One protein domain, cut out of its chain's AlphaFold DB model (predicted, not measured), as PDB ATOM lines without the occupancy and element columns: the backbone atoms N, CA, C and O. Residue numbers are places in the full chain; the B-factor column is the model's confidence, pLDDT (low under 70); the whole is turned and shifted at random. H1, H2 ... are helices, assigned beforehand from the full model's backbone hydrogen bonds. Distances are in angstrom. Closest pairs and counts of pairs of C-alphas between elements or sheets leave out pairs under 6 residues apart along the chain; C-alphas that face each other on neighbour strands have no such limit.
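What this domain is: This is residues 302 to 375 of the 696 residues of an uncharacterized protein of Monilinia fructicola (UniProt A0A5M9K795). Two long helices make a rod: H1 runs its length, a loop of ten residues turns the chain at one end, and H2 comes back beside H1, crossing it at a narrow angle with the two closest at Ser 323 and Phe 361. The pair is loosely joined, and residues 302 to 315 of H1, residues 338 to 344 of the loop and residues 369 to 375 of H2 stand free. The printed part has 74 residues with two named helices, H1 then H2, and no named strand; the class is all helix. It is extended, with a radius of gyration of the C-alphas of 17.6 A, and spans 61 by 20 by 15 A.

Where its parts are: Find C-alpha 302 at (45.045, -57.196, 28.113); from there H1, residues 302 to 337, runs 52.7 A to C-alpha 337 at (5.146, -45.628, -4.347). H2, residues 348 to 375, runs 40.5 A and ends at C-alpha 375, at (43.658, -42.712, 18.624).

How they stand to each other: Look from H1 to H2 at Ser 323 and Phe 361: their C-alphas, the closest of the two helices, are 7.9 A apart. The helices are close but not clearly touching, with 1 pair of C-alphas within 8 A. They run opposite ways at a shallow tilt of 27 degrees, and their centres are 12.7 A apart. In H2 every O i to N i+4 pair is within hydrogen-bond range; in H1, 31 of 32 are.

The domain as a whole: The C-alphas of Ser 302 and Ser 342, the two farthest apart, are 60.9 A apart. The printed part has no cut, and the link from H1 to H2 is short. Read the B-factor column for the model's confidence: the mean pLDDT of the printed part is 82.9, and residues 302 to 306 are under 70.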
ATOM      1  N   SER A 302      45.163 -57.497  29.543       62.31
ATOM      2  CA  SER A 302      45.045 -57.196  28.113       62.31
ATOM      3  C   SER A 302      43.710 -57.678  27.538       62.31
ATOM      4  O   SER A 302      43.087 -56.957  26.760       62.31
ATOM      5  N   PHE A 303      43.205 -58.839  27.976       62.75
ATOM      6  CA  PHE A 303      41.878 -59.327  27.579       62.75
ATOM      7  C   PHE A 303      40.731 -58.463  28.129       62.75
ATOM      8  O   PHE A 303      39.724 -58.286  27.438       62.75
ATOM      9  N   LYS A 304      40.869 -57.854  29.313       69.62
ATOM     10  CA  LYS A 304      39.863 -56.907  29.841       69.62
ATOM     11  C   LYS A 304      39.804 -55.604  29.034       69.62
ATOM     12  O   LYS A 304      38.716 -55.083  28.785       69.62
ATOM     13  N   LEU A 305      40.946 -55.100  28.565       64.81
ATOM     14  CA  LEU A 305      40.967 -53.949  27.651       64.81
ATOM     15  C   LEU A 305      40.466 -54.302  26.243       64.81
ATOM     16  O   LEU A 305      39.770 -53.492  25.624       64.81
ATOM     17  N   LEU A 306      40.769 -55.507  25.746       66.38
ATOM     18  CA  LEU A 306      40.305 -55.964  24.435       66.38
ATOM     19  C   LEU A 306      38.781 -56.147  24.410       66.38
ATOM     20  O   LEU A 306      38.118 -55.683  23.486       66.38
ATOM     21  N   THR A 307      38.212 -56.752  25.456       73.81
ATOM     22  CA  THR A 307      36.764 -56.990  25.569       73.81
ATOM     23  C   THR A 307      35.974 -55.689  25.663       73.81
ATOM     24  O   THR A 307      34.977 -55.537  24.961       73.81
ATOM     25  N   ARG A 308      36.437 -54.697  26.437       75.44
ATOM     26  CA  ARG A 308      35.738 -53.403  26.543       75.44
ATOM     27  C   ARG A 308      35.713 -52.628  25.219       75.44
ATOM     28  O   ARG A 308      34.701 -52.013  24.896       75.44
ATOM     29  N   ASN A 309      36.789 -52.688  24.433       80.06
ATOM     30  CA  ASN A 309      36.835 -52.059  23.109       80.06
ATOM     31  C   ASN A 309      36.076 -52.866  22.040       80.06
ATOM     32  O   ASN A 309      35.519 -52.271  21.117       80.06
ATOM     33  N   ALA A 310      36.000 -54.193  22.180       80.31
ATOM     34  CA  ALA A 310      35.223 -55.049  21.286       80.31
ATOM     35  C   ALA A 310      33.719 -54.746  21.365       80.31
ATOM     36  O   ALA A 310      33.072 -54.647  20.327       80.31
ATOM     37  N   TRP A 311      33.173 -54.495  22.561       83.25
ATOM     38  CA  TRP A 311      31.764 -54.102  22.715       83.25
ATOM     39  C   TRP A 311      31.428 -52.799  21.987       83.25
ATOM     40  O   TRP A 311      30.378 -52.703  21.361       83.25
ATOM     41  N   ILE A 312      32.334 -51.817  22.001       81.94
ATOM     42  CA  ILE A 312      32.136 -50.554  21.275       81.94
ATOM     43  C   ILE A 312      32.103 -50.810  19.763       81.94
ATOM     44  O   ILE A 312      31.245 -50.267  19.072       81.94
ATOM     45  N   LEU A 313      32.985 -51.670  19.246       81.25
ATOM     46  CA  LEU A 313      32.974 -52.059  17.833       81.25
ATOM     47  C   LEU A 313      31.692 -52.805  17.443       81.25
ATOM     48  O   LEU A 313      31.134 -52.515  16.390       81.25
ATOM     49  N   VAL A 314      31.202 -53.711  18.294       86.94
ATOM     50  CA  VAL A 314      29.944 -54.438  18.062       86.94
ATOM     51  C   VAL A 314      28.753 -53.479  18.050       86.94
ATOM     52  O   VAL A 314      27.931 -53.551  17.140       86.94
ATOM     53  N   VAL A 315      28.684 -52.532  18.991       84.38
ATOM     54  CA  VAL A 315      27.610 -51.527  19.033       84.38
ATOM     55  C   VAL A 315      27.650 -50.635  17.790       84.38
ATOM     56  O   VAL A 315      26.623 -50.469  17.135       84.38
ATOM     57  N   VAL A 316      28.826 -50.137  17.392       82.31
ATOM     58  CA  VAL A 316      28.972 -49.302  16.185       82.31
ATOM     59  C   VAL A 316      28.615 -50.082  14.914       82.31
ATOM     60  O   VAL A 316      27.883 -49.567  14.072       82.31
ATOM     61  N   ALA A 317      29.066 -51.333  14.789       82.88
ATOM     62  CA  ALA A 317      28.733 -52.183  13.646       82.88
ATOM     63  C   ALA A 317      27.230 -52.491  13.585       82.88
ATOM     64  O   ALA A 317      26.625 -52.398  12.518       82.88
ATOM     65  N   SER A 318      26.607 -52.795  14.727       85.38
ATOM     66  CA  SER A 318      25.167 -53.063  14.802       85.38
ATOM     67  C   SER A 318      24.327 -51.835  14.442       85.38
ATOM     68  O   SER A 318      23.357 -51.960  13.699       85.38
ATOM     69  N   PHE A 319      24.739 -50.639  14.876       83.50
ATOM     70  CA  PHE A 319      24.073 -49.388  14.519       83.50
ATOM     71  C   PHE A 319      24.218 -49.074  13.024       83.50
ATOM     72  O   PHE A 319      23.244 -48.692  12.379       83.50
ATOM     73  N   GLY A 320      25.406 -49.303  12.452       85.62
ATOM     74  CA  GLY A 320      25.639 -49.159  11.013       85.62
ATOM     75  C   GLY A 320      24.763 -50.095  10.176       85.62
ATOM     76  O   GLY A 320      24.144 -49.655   9.208       85.62
ATOM     77  N   LEU A 321      24.643 -51.367  10.576       85.00
ATOM     78  CA  LEU A 321      23.772 -52.333   9.899       85.00
ATOM     79  C   LEU A 321      22.289 -51.958  10.020       85.00
ATOM     80  O   LEU A 321      21.575 -52.003   9.021       85.00
ATOM     81  N   LEU A 322      21.834 -51.533  11.203       85.88
ATOM     82  CA  LEU A 322      20.453 -51.086  11.403       85.88
ATOM     83  C   LEU A 322      20.130 -49.869  10.524       85.88
ATOM     84  O   LEU A 322      19.086 -49.834   9.873       85.88
ATOM     85  N   SER A 323      21.054 -48.905  10.446       84.50
ATOM     86  CA  SER A 323      20.917 -47.729   9.585       84.50
ATOM     87  C   SER A 323      20.814 -48.115   8.109       84.50
ATOM     88  O   SER A 323      19.968 -47.575   7.400       84.50
ATOM     89  N   MET A 324      21.625 -49.070   7.640       84.62
ATOM     90  CA  MET A 324      21.564 -49.550   6.253       84.62
ATOM     91  C   MET A 324      20.233 -50.241   5.939       84.62
ATOM     92  O   MET A 324      19.660 -49.995   4.880       84.62
ATOM     93  N   VAL A 325      19.711 -51.059   6.860       87.75
ATOM     94  CA  VAL A 325      18.407 -51.726   6.693       87.75
ATOM     95  C   VAL A 325      17.271 -50.706   6.620       87.75
ATOM     96  O   VAL A 325      16.401 -50.833   5.760       87.75
ATOM     97  N   ILE A 326      17.297 -49.668   7.463       86.50
ATOM     98  CA  ILE A 326      16.297 -48.590   7.434       86.50
ATOM     99  C   ILE A 326      16.383 -47.816   6.114       86.50
ATOM    100  O   ILE A 326      15.361 -47.626   5.459       86.50
ATOM    101  N   CYS A 327      17.585 -47.433   5.670       84.00
ATOM    102  CA  CYS A 327      17.766 -46.768   4.378       84.00
ATOM    103  C   CYS A 327      17.244 -47.626   3.216       84.00
ATOM    104  O   CYS A 327      16.554 -47.114   2.335       84.00
ATOM    105  N   PHE A 328      17.519 -48.934   3.226       85.56
ATOM    106  CA  PHE A 328      17.058 -49.844   2.179       85.56
ATOM    107  C   PHE A 328      15.534 -50.002   2.180       85.56
ATOM    108  O   PHE A 328      14.913 -49.922   1.122       85.56
ATOM    109  N   ALA A 329      14.919 -50.154   3.357       86.94
ATOM    110  CA  ALA A 329      13.464 -50.205   3.492       86.94
ATOM    111  C   ALA A 329      12.811 -48.934   2.937       86.94
ATOM    112  O   ALA A 329      11.819 -49.021   2.216       86.94
ATOM    113  N   VAL A 330      13.412 -47.768   3.197       86.50
ATOM    114  CA  VAL A 330      12.894 -46.498   2.690       86.50
ATOM    115  C   VAL A 330      13.024 -46.393   1.169       86.50
ATOM    116  O   VAL A 330      12.057 -46.022   0.504       86.50
ATOM    117  N   ILE A 331      14.160 -46.795   0.591       86.25
ATOM    118  CA  ILE A 331      14.338 -46.844  -0.870       86.25
ATOM    119  C   ILE A 331      13.310 -47.783  -1.515       86.25
ATOM    120  O   ILE A 331      12.715 -47.427  -2.530       86.25
ATOM    121  N   VAL A 332      13.053 -48.951  -0.915       88.38
ATOM    122  CA  VAL A 332      12.029 -49.892  -1.398       88.38
ATOM    123  C   VAL A 332      10.632 -49.280  -1.301       88.38
ATOM    124  O   VAL A 332       9.869 -49.380  -2.258       88.38
ATOM    125  N   THR A 333      10.294 -48.591  -0.205       84.19
ATOM    126  CA  THR A 333       8.995 -47.905  -0.101       84.19
ATOM    127  C   THR A 333       8.849 -46.774  -1.113       84.19
ATOM    128  O   THR A 333       7.791 -46.660  -1.717       84.19
ATOM    129  N   ILE A 334       9.899 -45.987  -1.371       83.81
ATOM    130  CA  ILE A 334       9.863 -44.930  -2.393       83.81
ATOM    131  C   ILE A 334       9.680 -45.551  -3.780       83.81
ATOM    132  O   ILE A 334       8.854 -45.080  -4.558       83.81
ATOM    133  N   LYS A 335      10.396 -46.642  -4.075       86.06
ATOM    134  CA  LYS A 335      10.282 -47.343  -5.357       86.06
ATOM    135  C   LYS A 335       8.890 -47.942  -5.567       86.06
ATOM    136  O   LYS A 335       8.366 -47.831  -6.663       86.06
ATOM    137  N   ASN A 336       8.278 -48.503  -4.523       83.06
ATOM    138  CA  ASN A 336       6.924 -49.061  -4.598       83.06
ATOM    139  C   ASN A 336       5.826 -47.986  -4.689       83.06
ATOM    140  O   ASN A 336       4.738 -48.274  -5.169       83.06
ATOM    141  N   VAL A 337       6.085 -46.760  -4.221       84.44
ATOM    142  CA  VAL A 337       5.146 -45.628  -4.347       84.44
ATOM    143  C   VAL A 337       5.272 -44.940  -5.715       84.44
ATOM    144  O   VAL A 337       4.308 -44.351  -6.196       84.44
ATOM    145  N   GLY A 338       6.432 -45.053  -6.368       76.19
ATOM    146  CA  GLY A 338       6.733 -44.397  -7.644       76.19
ATOM    147  C   GLY A 338       5.856 -44.811  -8.828       76.19
ATOM    148  O   GLY A 338       5.791 -44.061  -9.798       76.19
ATOM    149  N   ASP A 339       5.150 -45.942  -8.750       81.75
ATOM    150  CA  ASP A 339       4.281 -46.388  -9.843       81.75
ATOM    151  C   ASP A 339       2.989 -45.554  -9.950       81.75
ATOM    152  O   ASP A 339       2.425 -45.472 -11.036       81.75
ATOM    153  N   ASN A 340       2.555 -44.875  -8.874       82.38
ATOM    154  CA  ASN A 340       1.374 -43.993  -8.862       82.38
ATOM    155  C   ASN A 340       1.608 -42.749  -7.970       82.38
ATOM    156  O   ASN A 340       1.105 -42.684  -6.842       82.38
ATOM    157  N   PRO A 341       2.345 -41.730  -8.453       73.62
ATOM    158  CA  PRO A 341       2.719 -40.559  -7.652       73.62
ATOM    159  C   PRO A 341       1.527 -39.692  -7.205       73.62
ATOM    160  O   PRO A 341       1.661 -38.903  -6.272       73.62
ATOM    161  N   SER A 342       0.357 -39.837  -7.834       82.44
ATOM    162  CA  SER A 342      -0.823 -39.008  -7.566       82.44
ATOM    163  C   SER A 342      -1.656 -39.444  -6.358       82.44
ATOM    164  O   SER A 342      -2.420 -38.634  -5.839       82.44
ATOM    165  N   GLU A 343      -1.554 -40.697  -5.907       82.25
ATOM    166  CA  GLU A 343      -2.472 -41.230  -4.883       82.25
ATOM    167  C   GLU A 343      -1.924 -41.132  -3.457       82.25
ATOM    168  O   GLU A 343      -2.696 -41.108  -2.502       82.25
ATOM    169  N   ASN A 344      -0.603 -41.022  -3.295       78.25
ATOM    170  CA  ASN A 344       0.042 -41.007  -1.985       78.25
ATOM    171  C   ASN A 344       1.149 -39.946  -1.943       78.25
ATOM    172  O   ASN A 344       2.320 -40.286  -2.136       78.25
ATOM    173  N   PRO A 345       0.822 -38.664  -1.684       80.00
ATOM    174  CA  PRO A 345       1.849 -37.652  -1.490       80.00
ATOM    175  C   PRO A 345       2.733 -38.083  -0.319       80.00
ATOM    176  O   PRO A 345       2.265 -38.240   0.813       80.00
ATOM    177  N   ILE A 346       4.017 -38.315  -0.600       80.44
ATOM    178  CA  ILE A 346       5.011 -38.644   0.421       80.44
ATOM    179  C   ILE A 346       4.962 -37.527   1.456       80.44
ATOM    180  O   ILE A 346       5.278 -36.374   1.166       80.44
ATOM    181  N   SER A 347       4.517 -37.862   2.665       86.19
ATOM    182  CA  SER A 347       4.348 -36.850   3.695       86.19
ATOM    183  C   SER A 347       5.698 -36.179   3.982       86.19
ATOM    184  O   SER A 347       6.699 -36.841   4.260       86.19
ATOM    185  N   ILE A 348       5.714 -34.846   3.924       83.88
ATOM    186  CA  ILE A 348       6.833 -33.971   4.306       83.88
ATOM    187  C   ILE A 348       7.583 -34.455   5.571       83.88
ATOM    188  O   ILE A 348       8.818 -34.430   5.556       83.88
ATOM    189  N   PRO A 349       6.925 -34.945   6.647       84.69
ATOM    190  CA  PRO A 349       7.637 -35.487   7.808       84.69
ATOM    191  C   PRO A 349       8.547 -36.682   7.498       84.69
ATOM    192  O   PRO A 349       9.600 -36.782   8.118       84.69
ATOM    193  N   ILE A 350       8.209 -37.552   6.538       83.38
ATOM    194  CA  ILE A 350       9.059 -38.692   6.144       83.38
ATOM    195  C   ILE A 350      10.348 -38.193   5.485       83.38
ATOM    196  O   ILE A 350      11.433 -38.682   5.796       83.38
ATOM    197  N   ILE A 351      10.245 -37.177   4.626       85.06
ATOM    198  CA  ILE A 351      11.406 -36.563   3.968       85.06
ATOM    199  C   ILE A 351      12.318 -35.914   5.015       85.06
ATOM    200  O   ILE A 351      13.526 -36.140   5.010       85.06
ATOM    201  N   TRP A 352      11.753 -35.175   5.971       87.88
ATOM    202  CA  TRP A 352      12.526 -34.597   7.074       87.88
ATOM    203  C   TRP A 352      13.191 -35.659   7.953       87.88
ATOM    204  O   TRP A 352      14.336 -35.480   8.369       87.88
ATOM    205  N   TRP A 353      12.513 -36.782   8.200       87.00
ATOM    206  CA  TRP A 353      13.074 -37.892   8.971       87.00
ATOM    207  C   TRP A 353      14.251 -38.557   8.250       87.00
ATOM    208  O   TRP A 353      15.252 -38.905   8.884       87.00
ATOM    209  N   LEU A 354      14.176 -38.670   6.920       84.38
ATOM    210  CA  LEU A 354      15.284 -39.139   6.088       84.38
ATOM    211  C   LEU A 354      16.477 -38.189   6.145       84.38
ATOM    212  O   LEU A 354      17.595 -38.633   6.399       84.38
ATOM    213  N   VAL A 355      16.242 -36.887   5.968       87.75
ATOM    214  CA  VAL A 355      17.305 -35.874   6.026       87.75
ATOM    215  C   VAL A 355      17.976 -35.874   7.402       87.75
ATOM    216  O   VAL A 355      19.204 -35.900   7.486       87.75
ATOM    217  N   ALA A 356      17.197 -35.927   8.484       86.62
ATOM    218  CA  ALA A 356      17.731 -36.011   9.841       86.62
ATOM    219  C   ALA A 356      18.557 -37.292  10.060       86.62
ATOM    220  O   ALA A 356      19.647 -37.228  10.631       86.62
ATOM    221  N   SER A 357      18.088 -38.437   9.558       84.44
ATOM    222  CA  SER A 357      18.807 -39.716   9.662       84.44
ATOM    223  C   SER A 357      20.147 -39.680   8.924       84.44
ATOM    224  O   SER A 357      21.164 -40.108   9.470       84.44
ATOM    225  N   VAL A 358      20.176 -39.103   7.718       86.19
ATOM    226  CA  VAL A 358      21.411 -38.928   6.938       86.19
ATOM    227  C   VAL A 358      22.386 -37.990   7.654       86.19
ATOM    228  O   VAL A 358      23.571 -38.302   7.740       86.19
ATOM    229  N   LEU A 359      21.911 -36.884   8.235       88.81
ATOM    230  CA  LEU A 359      22.766 -35.954   8.983       88.81
ATOM    231  C   LEU A 359      23.378 -36.597  10.235       88.81
ATOM    232  O   LEU A 359      24.572 -36.429  10.486       88.81
ATOM    233  N   VAL A 360      22.594 -37.368  10.994       86.44
ATOM    234  CA  VAL A 360      23.092 -38.104  12.169       86.44
ATOM    235  C   VAL A 360      24.112 -39.164  11.751       86.44
ATOM    236  O   VAL A 360      25.149 -39.304  12.400       86.44
ATOM    237  N   PHE A 361      23.864 -39.868  10.647       84.69
ATOM    238  CA  PHE A 361      24.788 -40.868  10.119       84.69
ATOM    239  C   PHE A 361      26.111 -40.241   9.654       84.69
ATOM    240  O   PHE A 361      27.182 -40.692  10.065       84.69
ATOM    241  N   CYS A 362      26.058 -39.151   8.881       87.25
ATOM    242  CA  CYS A 362      27.245 -38.407   8.456       87.25
ATOM    243  C   CYS A 362      28.029 -37.857   9.656       87.25
ATOM    244  O   CYS A 362      29.249 -38.022   9.720       87.25
ATOM    245  N   GLY A 363      27.345 -37.274  10.646       91.19
ATOM    246  CA  GLY A 363      27.974 -36.810  11.885       91.19
ATOM    247  C   GLY A 363      28.644 -37.945  12.666       91.19
ATOM    248  O   GLY A 363      29.765 -37.787  13.153       91.19
ATOM    249  N   GLY A 364      28.001 -39.115  12.722       87.56
ATOM    250  CA  GLY A 364      28.547 -40.322  13.338       87.56
ATOM    251  C   GLY A 364      29.812 -40.828  12.643       87.56
ATOM    252  O   GLY A 364      30.794 -41.138  13.320       87.56
ATOM    253  N   ILE A 365      29.831 -40.854  11.306       85.56
ATOM    254  CA  ILE A 365      31.017 -41.245  10.529       85.56
ATOM    255  C   ILE A 365      32.166 -40.267  10.773       85.56
ATOM    256  O   ILE A 365      33.275 -40.706  11.076       85.56
ATOM    257  N   VAL A 366      31.920 -38.956  10.697       89.75
ATOM    258  CA  VAL A 366      32.969 -37.945  10.913       89.75
ATOM    259  C   VAL A 366      33.538 -38.052  12.328       89.75
ATOM    260  O   VAL A 366      34.755 -38.118  12.494       89.75
ATOM    261  N   ALA A 367      32.685 -38.164  13.349       85.62
ATOM    262  CA  ALA A 367      33.133 -38.344  14.729       85.62
ATOM    263  C   ALA A 367      33.937 -39.642  14.913       85.62
ATOM    264  O   ALA A 367      34.947 -39.654  15.622       85.62
ATOM    265  N   PHE A 368      33.534 -40.729  14.252       84.94
ATOM    266  CA  PHE A 368      34.260 -41.996  14.285       84.94
ATOM    267  C   PHE A 368      35.636 -41.895  13.618       84.94
ATOM    268  O   PHE A 368      36.620 -42.388  14.175       84.94
ATOM    269  N   VAL A 369      35.730 -41.231  12.462       87.50
ATOM    270  CA  VAL A 369      37.001 -40.985  11.767       87.50
ATOM    271  C   VAL A 369      37.916 -40.121  12.630       87.50
ATOM    272  O   VAL A 369      39.067 -40.497  12.840       87.50
ATOM    273  N   VAL A 370      37.408 -39.038  13.224       89.31
ATOM    274  CA  VAL A 370      38.184 -38.191  14.148       89.31
ATOM    275  C   VAL A 370      38.670 -39.003  15.348       89.31
ATOM    276  O   VAL A 370      39.850 -38.963  15.681       89.31
ATOM    277  N   LEU A 371      37.813 -39.824  15.960       86.62
ATOM    278  CA  LEU A 371      38.216 -40.693  17.069       86.62
ATOM    279  C   LEU A 371      39.262 -41.735  16.660       86.62
ATOM    280  O   LEU A 371      40.113 -42.084  17.480       86.62
ATOM    281  N   ARG A 372      39.219 -42.242  15.425       84.19
ATOM    282  CA  ARG A 372      40.228 -43.167  14.887       84.19
ATOM    283  C   ARG A 372      41.559 -42.465  14.634       84.19
ATOM    284  O   ARG A 372      42.580 -42.989  15.069       84.19
ATOM    285  N   VAL A 373      41.540 -41.291  14.008       86.88
ATOM    286  CA  VAL A 373      42.739 -40.490  13.710       86.88
ATOM    287  C   VAL A 373      43.382 -39.966  14.999       86.88
ATOM    288  O   VAL A 373      44.595 -40.032  15.155       86.88
ATOM    289  N   CYS A 374      42.596 -39.543  15.990       81.19
ATOM    290  CA  CYS A 374      43.131 -39.112  17.285       81.19
ATOM    291  C   CYS A 374      43.654 -40.276  18.145       81.19
ATOM    292  O   CYS A 374      44.441 -40.048  19.062       81.19
ATOM    293  N   LYS A 375      43.213 -41.517  17.887       78.25
ATOM    294  CA  LYS A 375      43.658 -42.712  18.624       78.25
ATOM    295  C   LYS A 375      44.756 -43.503  17.941       78.25
ATOM    296  O   LYS A 375      45.258 -44.424  18.583       78.25
TER     297      LYS A 375